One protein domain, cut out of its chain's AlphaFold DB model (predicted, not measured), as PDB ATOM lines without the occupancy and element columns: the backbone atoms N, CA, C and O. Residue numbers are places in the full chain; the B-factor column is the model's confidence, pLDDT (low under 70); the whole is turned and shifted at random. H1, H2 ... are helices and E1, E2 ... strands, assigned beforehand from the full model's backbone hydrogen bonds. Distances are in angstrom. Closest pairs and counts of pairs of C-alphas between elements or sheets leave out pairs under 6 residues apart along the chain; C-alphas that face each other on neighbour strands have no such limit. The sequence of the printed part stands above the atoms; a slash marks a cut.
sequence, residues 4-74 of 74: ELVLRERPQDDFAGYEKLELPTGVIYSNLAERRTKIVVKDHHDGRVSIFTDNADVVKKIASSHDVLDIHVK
ATOM      1  N   GLU A   4     -13.569   0.828  38.934       94.56
ATOM      2  CA  GLU A   4     -14.109  -0.251  39.749       94.56
ATOM      3  C   GLU A   4     -13.188  -0.473  40.948       94.56
ATOM      4  O   GLU A   4     -11.999  -0.737  40.777       94.56
ATOM      5  N   LEU A   5     -13.745  -0.395  42.150       93.31
ATOM      6  CA  LEU A   5     -13.078  -0.745  43.401       93.31
ATOM      7  C   LEU A   5     -13.651  -2.069  43.893       93.31
ATOM      8  O   LEU A   5     -14.857  -2.152  44.130       93.31
ATOM      9  N   VAL A   6     -12.805  -3.085  44.051       93.31
ATOM     10  CA  VAL A   6     -13.208  -4.391  44.581       93.31
ATOM     11  C   VAL A   6     -12.908  -4.431  46.072       93.31
ATOM     12  O   VAL A   6     -11.768  -4.256  46.494       93.31
ATOM     13  N   LEU A   7     -13.937  -4.678  46.869       92.94
ATOM     14  CA  LEU A   7     -13.899  -4.697  48.324       92.94
ATOM     15  C   LEU A   7     -14.161  -6.103  48.850       92.94
ATOM     16  O   LEU A   7     -14.921  -6.877  48.258       92.94
ATOM     17  N   ARG A   8     -13.556  -6.408  50.000       87.62
ATOM     18  CA  ARG A   8     -13.803  -7.657  50.730       87.62
ATOM     19  C   ARG A   8     -15.199  -7.708  51.350       87.62
ATOM     20  O   ARG A   8     -15.768  -8.788  51.447       87.62
ATOM     21  N   GLU A   9     -15.730  -6.560  51.761       84.50
ATOM     22  CA  GLU A   9     -16.989  -6.441  52.495       84.50
ATOM     23  C   GLU A   9     -17.790  -5.243  51.983       84.50
ATOM     24  O   GLU A   9     -17.232  -4.294  51.422       84.50
ATOM     25  N   ARG A  10     -19.109  -5.267  52.192       81.00
ATOM     26  CA  ARG A  10     -19.977  -4.161  51.787       81.00
ATOM     27  C   ARG A  10     -19.693  -2.925  52.643       81.00
ATOM     28  O   ARG A  10     -19.760  -3.025  53.869       81.00
ATOM     29  N   PRO A  11     -19.447  -1.754  52.029       75.75
ATOM     30  CA  PRO A  11     -19.283  -0.534  52.797       75.75
ATOM     31  C   PRO A  11     -20.591  -0.196  53.515       75.75
ATOM     32  O   PRO A  11     -21.662  -0.186  52.905       75.75
ATOM     33  N   GLN A  12     -20.503   0.102  54.811       70.06
ATOM     34  CA  GLN A  12     -21.625   0.682  55.564       70.06
ATOM     35  C   GLN A  12     -21.771   2.189  55.316       70.06
ATOM     36  O   GLN A  12     -22.698   2.816  55.825       70.06
ATOM     37  N   ASP A  13     -20.855   2.773  54.544       66.31
ATOM     38  CA  ASP A  13     -20.904   4.171  54.159       66.31
ATOM     39  C   ASP A  13     -22.167   4.468  53.344       66.31
ATOM     40  O   ASP A  13     -22.296   4.052  52.191       66.31
ATOM     41  N   ASP A  14     -23.058   5.280  53.908       65.06
ATOM     42  CA  ASP A  14     -24.033   5.988  53.095       65.06
ATOM     43  C   ASP A  14     -23.334   7.141  52.369       65.06
ATOM     44  O   ASP A  14     -22.631   7.979  52.953       65.06
ATOM     45  N   PHE A  15     -23.510   7.183  51.049       75.44
ATOM     46  CA  PHE A  15     -23.043   8.294  50.234       75.44
ATOM     47  C   PHE A  15     -23.990   9.477  50.450       75.44
ATOM     48  O   PHE A  15     -25.002   9.625  49.765       75.44
ATOM     49  N   ALA A  16     -23.674  10.311  51.443       70.19
ATOM     50  CA  ALA A  16     -24.462  11.492  51.781       70.19
ATOM     51  C   ALA A  16     -24.704  12.382  50.547       70.19
ATOM     52  O   ALA A  16     -23.783  12.665  49.778       70.19
ATOM     53  N   GLY A  17     -25.952  12.824  50.364       73.88
ATOM     54  CA  GLY A  17     -26.365  13.647  49.220       73.88
ATOM     55  C   GLY A  17     -26.729  12.865  47.953       73.88
ATOM     56  O   GLY A  17     -27.081  13.485  46.949       73.88
ATOM     57  N   TYR A  18     -26.681  11.531  47.992       79.38
ATOM     58  CA  TYR A  18     -27.179  10.675  46.920       79.38
ATOM     59  C   TYR A  18     -28.475   9.980  47.332       79.38
ATOM     60  O   TYR A  18     -28.627   9.542  48.472       79.38
ATOM     61  N   GLU A  19     -29.395   9.837  46.383       82.31
ATOM     62  CA  GLU A  19     -30.528   8.937  46.541       82.31
ATOM     63  C   GLU A  19     -30.084   7.502  46.313       82.31
ATOM     64  O   GLU A  19     -29.373   7.194  45.354       82.31
ATOM     65  N   LYS A  20     -30.530   6.626  47.210       86.38
ATOM     66  CA  LYS A  20     -30.227   5.204  47.195       86.38
ATOM     67  C   LYS A  20     -31.382   4.445  46.550       86.38
ATOM     68  O   LYS A  20     -32.504   4.478  47.048       86.38
ATOM     69  N   LEU A  21     -31.090   3.720  45.478       86.62
ATOM     70  CA  LEU A  21     -32.002   2.773  44.847       86.62
ATOM     71  C   LEU A  21     -31.479   1.356  45.082       86.62
ATOM     72  O   LEU A  21     -30.439   0.974  44.544       86.62
ATOM     73  N   GLU A  22     -32.195   0.579  45.889       86.75
ATOM     74  CA  GLU A  22     -31.851  -0.824  46.125       86.75
ATOM     75  C   GLU A  22     -32.333  -1.711  44.978       86.75
ATOM     76  O   GLU A  22     -33.457  -1.591  44.490       86.75
ATOM     77  N   LEU A  23     -31.458  -2.615  44.551       85.06
ATOM     78  CA  LEU A  23     -31.721  -3.637  43.552       85.06
ATOM     79  C   LEU A  23     -31.499  -5.021  44.179       85.06
ATOM     80  O   LEU A  23     -30.753  -5.144  45.150       85.06
ATOM     81  N   PRO A  24     -32.056  -6.096  43.596       81.38
ATOM     82  CA  PRO A  24     -31.834  -7.453  44.099       81.38
ATOM     83  C   PRO A  24     -30.358  -7.882  44.156       81.38
ATOM     84  O   PRO A  24     -30.017  -8.804  44.886       81.38
ATOM     85  N   THR A  25     -29.491  -7.245  43.364       81.56
ATOM     86  CA  THR A  25     -28.072  -7.602  43.200       81.56
ATOM     87  C   THR A  25     -27.106  -6.489  43.614       81.56
ATOM     88  O   THR A  25     -25.910  -6.566  43.321       81.56
ATOM     89  N   GLY A  26     -27.604  -5.424  44.249       85.38
ATOM     90  CA  GLY A  26     -26.762  -4.306  44.652       85.38
ATOM     91  C   GLY A  26     -27.531  -3.012  44.881       85.38
ATOM     92  O   GLY A  26     -28.720  -3.010  45.187       85.38
ATOM     93  N   VAL A  27     -26.839  -1.887  44.744       88.12
ATOM     94  CA  VAL A  27     -27.384  -0.559  45.033       88.12
ATOM     95  C   VAL A  27     -26.870   0.456  44.030       88.12
ATOM     96  O   VAL A  27     -25.694   0.467  43.679       88.12
ATOM     97  N   ILE A  28     -27.748   1.351  43.596       87.56
ATOM     98  CA  ILE A  28     -27.383   2.508  42.787       87.56
ATOM     99  C   ILE A  28     -27.526   3.765  43.639       87.56
ATOM    100  O   ILE A  28     -28.557   3.964  44.275       87.56
ATOM    101  N   TYR A  29     -26.511   4.625  43.607       87.12
ATOM    102  CA  TYR A  29     -26.564   5.963  44.179       87.12
ATOM    103  C   TYR A  29     -26.570   7.008  43.058       87.12
ATOM    104  O   TYR A  29     -25.646   7.095  42.232       87.12
ATOM    105  N   SER A  30     -27.631   7.807  43.018       83.12
ATOM    106  CA  SER A  30     -27.852   8.859  42.025       83.12
ATOM    107  C   SER A  30     -27.877  10.235  42.687       83.12
ATOM    108  O   SER A  30     -28.327  10.398  43.818       83.12
ATOM    109  N   ASN A  31     -27.354  11.248  41.995       78.06
ATOM    110  CA  ASN A  31     -27.475  12.633  42.449       78.06
ATOM    111  C   ASN A  31     -28.700  13.268  41.773       78.06
ATOM    112  O   ASN A  31     -28.710  13.433  40.551       78.06
ATOM    113  N   LEU A  32     -29.711  13.643  42.562       63.19
ATOM    114  CA  LEU A  32     -30.938  14.286  42.079       63.19
ATOM    115  C   LEU A  32     -30.694  15.620  41.360       63.19
ATOM    116  O   LEU A  32     -31.378  15.916  40.379       63.19
ATOM    117  N   ALA A  33     -29.723  16.412  41.822       66.19
ATOM    118  CA  ALA A  33     -29.424  17.722  41.250       66.19
ATOM    119  C   ALA A  33     -28.812  17.608  39.844       66.19
ATOM    120  O   ALA A  33     -29.082  18.437  38.980       66.19
ATOM    121  N   GLU A  34     -28.029  16.553  39.596       63.44
ATOM    122  CA  GLU A  34     -27.338  16.336  38.319       63.44
ATOM    123  C   GLU A  34     -27.994  15.266  37.426       63.44
ATOM    124  O   GLU A  34     -27.557  15.066  36.292       63.44
ATOM    125  N   ARG A  35     -29.027  14.560  37.917       61.03
ATOM    126  CA  ARG A  35     -29.711  13.435  37.239       61.03
ATOM    127  C   ARG A  35     -28.756  12.378  36.660       61.03
ATOM    128  O   ARG A  35     -29.056  11.743  35.650       61.03
ATOM    129  N   ARG A  36     -27.598  12.179  37.291       64.94
ATOM    130  CA  ARG A  36     -26.597  11.184  36.888       64.94
ATOM    131  C   ARG A  36     -26.401  10.139  37.977       64.94
ATOM    132  O   ARG A  36     -26.266  10.469  39.158       64.94
ATOM    133  N   THR A  37     -26.349   8.877  37.555       63.44
ATOM    134  CA  THR A  37     -25.830   7.774  38.365       63.44
ATOM    135  C   THR A  37     -24.350   8.015  38.605       63.44
ATOM    136  O   THR A  37     -23.592   8.111  37.642       63.44
ATOM    137  N   LYS A  38     -23.944   8.139  39.870       81.00
ATOM    138  CA  LYS A  38     -22.541   8.406  40.215       81.00
ATOM    139  C   LYS A  38     -21.848   7.218  40.854       81.00
ATOM    140  O   LYS A  38     -20.622   7.145  40.804       81.00
ATOM    141  N   ILE A  39     -22.604   6.314  41.471       89.00
ATOM    142  CA  ILE A  39     -22.029   5.176  42.183       89.00
ATOM    143  C   ILE A  39     -22.934   3.968  41.980       89.00
ATOM    144  O   ILE A  39     -24.142   4.040  42.206       89.00
ATOM    145  N   VAL A  40     -22.353   2.856  41.551       90.06
ATOM    146  CA  VAL A  40     -23.038   1.567  41.457       90.06
ATOM    147  C   VAL A  40     -22.291   0.586  42.335       90.06
ATOM    148  O   VAL A  40     -21.100   0.372  42.148       90.06
ATOM    149  N   VAL A  41     -22.995  -0.009  43.282       91.25
ATOM    150  CA  VAL A  41     -22.487  -1.047  44.169       91.25
ATOM    151  C   VAL A  41     -23.087  -2.366  43.712       91.25
ATOM    152  O   VAL A  41     -24.306  -2.482  43.596       91.25
ATOM    153  N   LYS A  42     -22.240  -3.347  43.420       92.12
ATOM    154  CA  LYS A  42     -22.643  -4.674  42.964       92.12
ATOM    155  C   LYS A  42     -22.130  -5.719  43.938       92.12
ATOM    156  O   LYS A  42     -20.921  -5.818  44.145       92.12
ATOM    157  N   ASP A  43     -23.049  -6.514  44.466       90.81
ATOM    158  CA  ASP A  43     -22.724  -7.630  45.341       90.81
ATOM    159  C   ASP A  43     -22.362  -8.856  44.482       90.81
ATOM    160  O   ASP A  43     -23.054  -9.192  43.511       90.81
ATOM    161  N   HIS A  44     -21.249  -9.516  44.803       88.50
ATOM    162  CA  HIS A  44     -20.821 -10.757  44.156       88.50
ATOM    163  C   HIS A  44     -21.211 -11.971  44.999       88.50
ATOM    164  O   HIS A  44     -21.404 -11.898  46.209       88.50
ATOM    165  N   HIS A  45     -21.311 -13.126  44.345       85.00
ATOM    166  CA  HIS A  45     -21.703 -14.385  44.986       85.00
ATOM    167  C   HIS A  45     -20.651 -14.926  45.969       85.00
ATOM    168  O   HIS A  45     -20.977 -15.745  46.821       85.00
ATOM    169  N   ASP A  46     -19.401 -14.480  45.850       86.56
ATOM    170  CA  ASP A  46     -18.281 -14.844  46.722       86.56
ATOM    171  C   ASP A  46     -18.142 -13.916  47.944       86.56
ATOM    172  O   ASP A  46     -17.169 -14.018  48.690       86.56
ATOM    173  N   GLY A  47     -19.112 -13.015  48.156       84.50
ATOM    174  CA  GLY A  47     -19.138 -12.059  49.265       84.50
ATOM    175  C   GLY A  47     -18.385 -10.755  48.996       84.50
ATOM    176  O   GLY A  47     -18.456  -9.846  49.820       84.50
ATOM    177  N   ARG A  48     -17.702 -10.630  47.850       91.25
ATOM    178  CA  ARG A  48     -17.043  -9.381  47.453       91.25
ATOM    179  C   ARG A  48     -18.051  -8.346  46.986       91.25
ATOM    180  O   ARG A  48     -19.166  -8.667  46.568       91.25
ATOM    181  N   VAL A  49     -17.611  -7.095  46.963       92.81
ATOM    182  CA  VAL A  49     -18.411  -5.971  46.473       92.81
ATOM    183  C   VAL A  49     -17.607  -5.162  45.466       92.81
ATOM    184  O   VAL A  49     -16.474  -4.787  45.744       92.81
ATOM    185  N   SER A  50     -18.190  -4.871  44.303       93.50
ATOM    186  CA  SER A  50     -17.616  -3.911  43.352       93.50
ATOM    187  C   SER A  50     -18.326  -2.571  43.459       93.50
ATOM    188  O   SER A  50     -19.553  -2.511  43.389       93.50
ATOM    189  N   ILE A  51     -17.557  -1.490  43.556       92.69
ATOM    190  CA  ILE A  51     -18.055  -0.117  43.473       92.69
ATOM    191  C   ILE A  51     -17.572   0.505  42.173       92.69
ATOM    192  O   ILE A  51     -16.375   0.686  41.980       92.69
ATOM    193  N   PHE A  52     -18.507   0.879  41.310       92.56
ATOM    194  CA  PHE A  52     -18.245   1.602  40.076       92.56
ATOM    195  C   PHE A  52     -18.553   3.078  40.270       92.56
ATOM    196  O   PHE A  52     -19.677   3.434  40.627       92.56
ATOM    197  N   THR A  53     -17.581   3.943  40.012       90.81
ATOM    198  CA  THR A  53     -17.769   5.393  40.092       90.81
ATOM    199  C   THR A  53     -16.789   6.132  39.186       90.81
ATOM    200  O   THR A  53     -15.691   5.651  38.911       90.81
ATOM    201  N   ASP A  54     -17.173   7.315  38.719       89.69
ATOM    202  CA  ASP A  54     -16.276   8.293  38.095       89.69
ATOM    203  C   ASP A  54     -15.908   9.444  39.054       89.69
ATOM    204  O   ASP A  54     -15.169  10.358  38.685       89.69
ATOM    205  N   ASN A  55     -16.395   9.400  40.300       88.31
ATOM    206  CA  ASN A  55     -16.170  10.430  41.303       88.31
ATOM    207  C   ASN A  55     -14.896  10.142  42.113       88.31
ATOM    208  O   ASN A  55     -14.856   9.241  42.952       88.31
ATOM    209  N   ALA A  56     -13.866  10.963  41.909       87.81
ATOM    210  CA  ALA A  56     -12.583  10.829  42.593       87.81
ATOM    211  C   ALA A  56     -12.678  10.923  44.129       87.81
ATOM    212  O   ALA A  56     -11.892  10.272  44.818       87.81
ATOM    213  N   ASP A  57     -13.622  11.688  44.680       87.12
ATOM    214  CA  ASP A  57     -13.791  11.806  46.134       87.12
ATOM    215  C   ASP A  57     -14.372  10.524  46.732       87.12
ATOM    216  O   ASP A  57     -13.959  10.101  47.811       87.12
ATOM    217  N   VAL A  58     -15.263   9.851  45.995       86.62
ATOM    218  CA  VAL A  58     -15.770   8.521  46.362       86.62
ATOM    219  C   VAL A  58     -14.630   7.509  46.340       86.62
ATOM    220  O   VAL A  58     -14.470   6.762  47.302       86.62
ATOM    221  N   VAL A  59     -13.796   7.528  45.294       89.56
ATOM    222  CA  VAL A  59     -12.630   6.637  45.203       89.56
ATOM    223  C   VAL A  59     -11.694   6.839  46.392       89.56
ATOM    224  O   VAL A  59     -11.343   5.869  47.060       89.56
ATOM    225  N   LYS A  60     -11.328   8.090  46.697       89.62
ATOM    226  CA  LYS A  60     -10.455   8.416  47.836       89.62
ATOM    227  C   LYS A  60     -11.065   7.984  49.162       89.62
ATOM    228  O   LYS A  60     -10.361   7.387  49.969       89.62
ATOM    229  N   LYS A  61     -12.358   8.261  49.375       88.31
ATOM    230  CA  LYS A  61     -13.072   7.865  50.592       88.31
ATOM    231  C   LYS A  61     -12.973   6.353  50.784       88.31
ATOM    232  O   LYS A  61     -12.401   5.926  51.779       88.31
ATOM    233  N   ILE A  62     -13.422   5.571  49.801       89.06
ATOM    234  CA  ILE A  62     -13.442   4.105  49.871       89.06
ATOM    235  C   ILE A  62     -12.036   3.524  50.041       89.06
ATOM    236  O   ILE A  62     -11.833   2.697  50.923       89.06
ATOM    237  N   ALA A  63     -11.057   3.998  49.267       88.88
ATOM    238  CA  ALA A  63      -9.675   3.532  49.372       88.88
ATOM    239  C   ALA A  63      -9.019   3.854  50.726       88.88
ATOM    240  O   ALA A  63      -8.073   3.180  51.119       88.88
ATOM    241  N   SER A  64      -9.503   4.879  51.434       88.88
ATOM    242  CA  SER A  64      -9.002   5.247  52.763       88.88
ATOM    243  C   SER A  64      -9.731   4.562  53.921       88.88
ATOM    244  O   SER A  64      -9.149   4.432  54.996       88.88
ATOM    245  N   SER A  65     -10.991   4.153  53.730       86.06
ATOM    246  CA  SER A  65     -11.843   3.621  54.801       86.06
ATOM    247  C   SER A  65     -12.078   2.112  54.736       86.06
ATOM    248  O   SER A  65     -12.564   1.551  55.715       86.06
ATOM    249  N   HIS A  66     -11.741   1.448  53.626       87.31
ATOM    250  CA  HIS A  66     -12.016   0.024  53.420       87.31
ATOM    251  C   HIS A  66     -10.801  -0.753  52.905       87.31
ATOM    252  O   HIS A  66      -9.897  -0.197  52.283       87.31
ATOM    253  N   ASP A  67     -10.825  -2.070  53.123       88.81
ATOM    254  CA  ASP A  67      -9.863  -3.014  52.549       88.81
ATOM    255  C   ASP A  67     -10.169  -3.240  51.057       88.81
ATOM    256  O   ASP A  67     -11.044  -4.035  50.684       88.81
ATOM    257  N   VAL A  68      -9.484  -2.472  50.203       91.44
ATOM    258  CA  VAL A  68      -9.579  -2.575  48.742       91.44
ATOM    259  C   VAL A  68      -8.674  -3.700  48.258       91.44
ATOM    260  O   VAL A  68      -7.453  -3.633  48.369       91.44
ATOM    261  N   LEU A  69      -9.293  -4.723  47.678       91.88
ATOM    262  CA  LEU A  69      -8.614  -5.888  47.123       91.88
ATOM    263  C   LEU A  69      -8.012  -5.598  45.747       91.88
ATOM    264  O   LEU A  69      -6.943  -6.117  45.436       91.88
ATOM    265  N   ASP A  70      -8.714  -4.819  44.919       92.62
ATOM    266  CA  ASP A  70      -8.281  -4.497  43.557       92.62
ATOM    267  C   ASP A  70      -8.918  -3.200  43.034       92.62
ATOM    268  O   ASP A  70      -9.986  -2.783  43.501       92.62
ATOM    269  N   ILE A  71      -8.269  -2.572  42.050       92.44
ATOM    270  CA  ILE A  71      -8.739  -1.356  41.376       92.44
ATOM    271  C   ILE A  71      -8.612  -1.526  39.862       92.44
ATOM    272  O   ILE A  71      -7.507  -1.576  39.322       92.44
ATOM    273  N   HIS A  72      -9.742  -1.500  39.156       93.06
ATOM    274  CA  HIS A  72      -9.758  -1.495  37.694       93.06
ATOM    275  C   HIS A  72     -10.159  -0.134  37.140       93.06
ATOM    276  O   HIS A  72     -11.094   0.507  37.614       93.06
ATOM    277  N   VAL A  73      -9.494   0.271  36.061       89.06
ATOM    278  CA  VAL A  73      -9.864   1.448  35.271       89.06
ATOM    279  C   VAL A  73     -10.557   0.975  33.990       89.06
ATOM    280  O   VAL A  73     -10.030   0.106  33.292       89.06
ATOM    281  N   LYS A  74     -11.747   1.515  33.707       80.75
ATOM    282  CA  LYS A  74     -12.601   1.186  32.557       80.75
ATOM    283  C   LYS A  74     -12.868   2.413  31.682       80.75
ATOM    284  O   LYS A  74     -13.033   3.543  32.217       80.75
TER     285      LYS A  74
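AT A GLANCE: This is residues 4 to 74 of the 74 residues of an uncharacterized protein of Candidatus Harrisonbacteria bacterium CG10_big_fil_rev_8_21_14_0_10_42_17 (UniProt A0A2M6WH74). One twisted sheet of six strands forms a wall, with the single helix H1 over one face, covering E5 and E1. The long link of residues 8 to 18 passes over the same face on its way from E1 to the edge strand E2, and the other face is bare. The printed part has 71 residues, with one named helix and six named strands in the order E1 E2 E3 E4 E5 H1 E6. The sheet's order is E2 E3 E4 E5 E1 E6, all antiparallel, and the class is mixed, helices and strands. The whole is compact, with a radius of gyration of the C-alphas of 11.5 A and spans of 33 by 27 by 24 A.

IN THESE COORDINATES: E1, residues 4 to 7, begins at C-alpha 4 at (-14.109, -0.251, 39.749). E2 holds residues 19 to 23, and E3 residues 26 to 31, 17.1 A long. E4, residues 36 to 43, is the longest strand, 21.0 A from C-alpha 36 at (-26.597, 11.184, 36.888) to C-alpha 43. E5 holds residues 49 to 53, 13.0 A. H1, residues 56 to 65, measures 14.2 A. E6, residues 68 to 73, measures 14.1 A and ends at C-alpha 73 at (-9.864, 1.448, 35.271).

HOW THE PARTS SIT: E2 to E5 form a meander, each strand the antiparallel neighbour of the one before. In the hairpin of E2 and E3, N 21 and O 28 are 2.8 A apart, within hydrogen-bond range. In the hairpin of E3 and E4, N 29 and O 39 are 2.8 A apart. In the hairpin of E4 and E5, N 42 and O 50 are 2.8 A apart. E5 and E1 are antiparallel at 151 degrees, with N 5 and O 51 2.8 A apart. E1 and E6 are antiparallel at 170 degrees, with N 6 and O 70 2.9 A apart. E5, H1 and E6 form a split strand-helix-strand unit, two strands running the same way with E1 between them in the sheet, and its crossover is right-handed. H1 is on the sheet at a height of 9.1 A, over E5 and E1. On the local plane it stands at 3 degrees to E5, along the strands. The closest C-alphas of E5 and H1 are those of Thr 53 and Val 59, 7.4 A apart. In H1 every O i to N i+4 pair is within hydrogen-bond range.

THE WHOLE: The two C-alphas farthest apart, those of Ala 33 and Asp 46, are 34.9 A apart. The printed part has no cut. The link from E1 to E2, 11 residues, is long; the others are tight. The mean pLDDT of the printed part is 84.3, with residues 13 to 14 and 32 to 37 under 70.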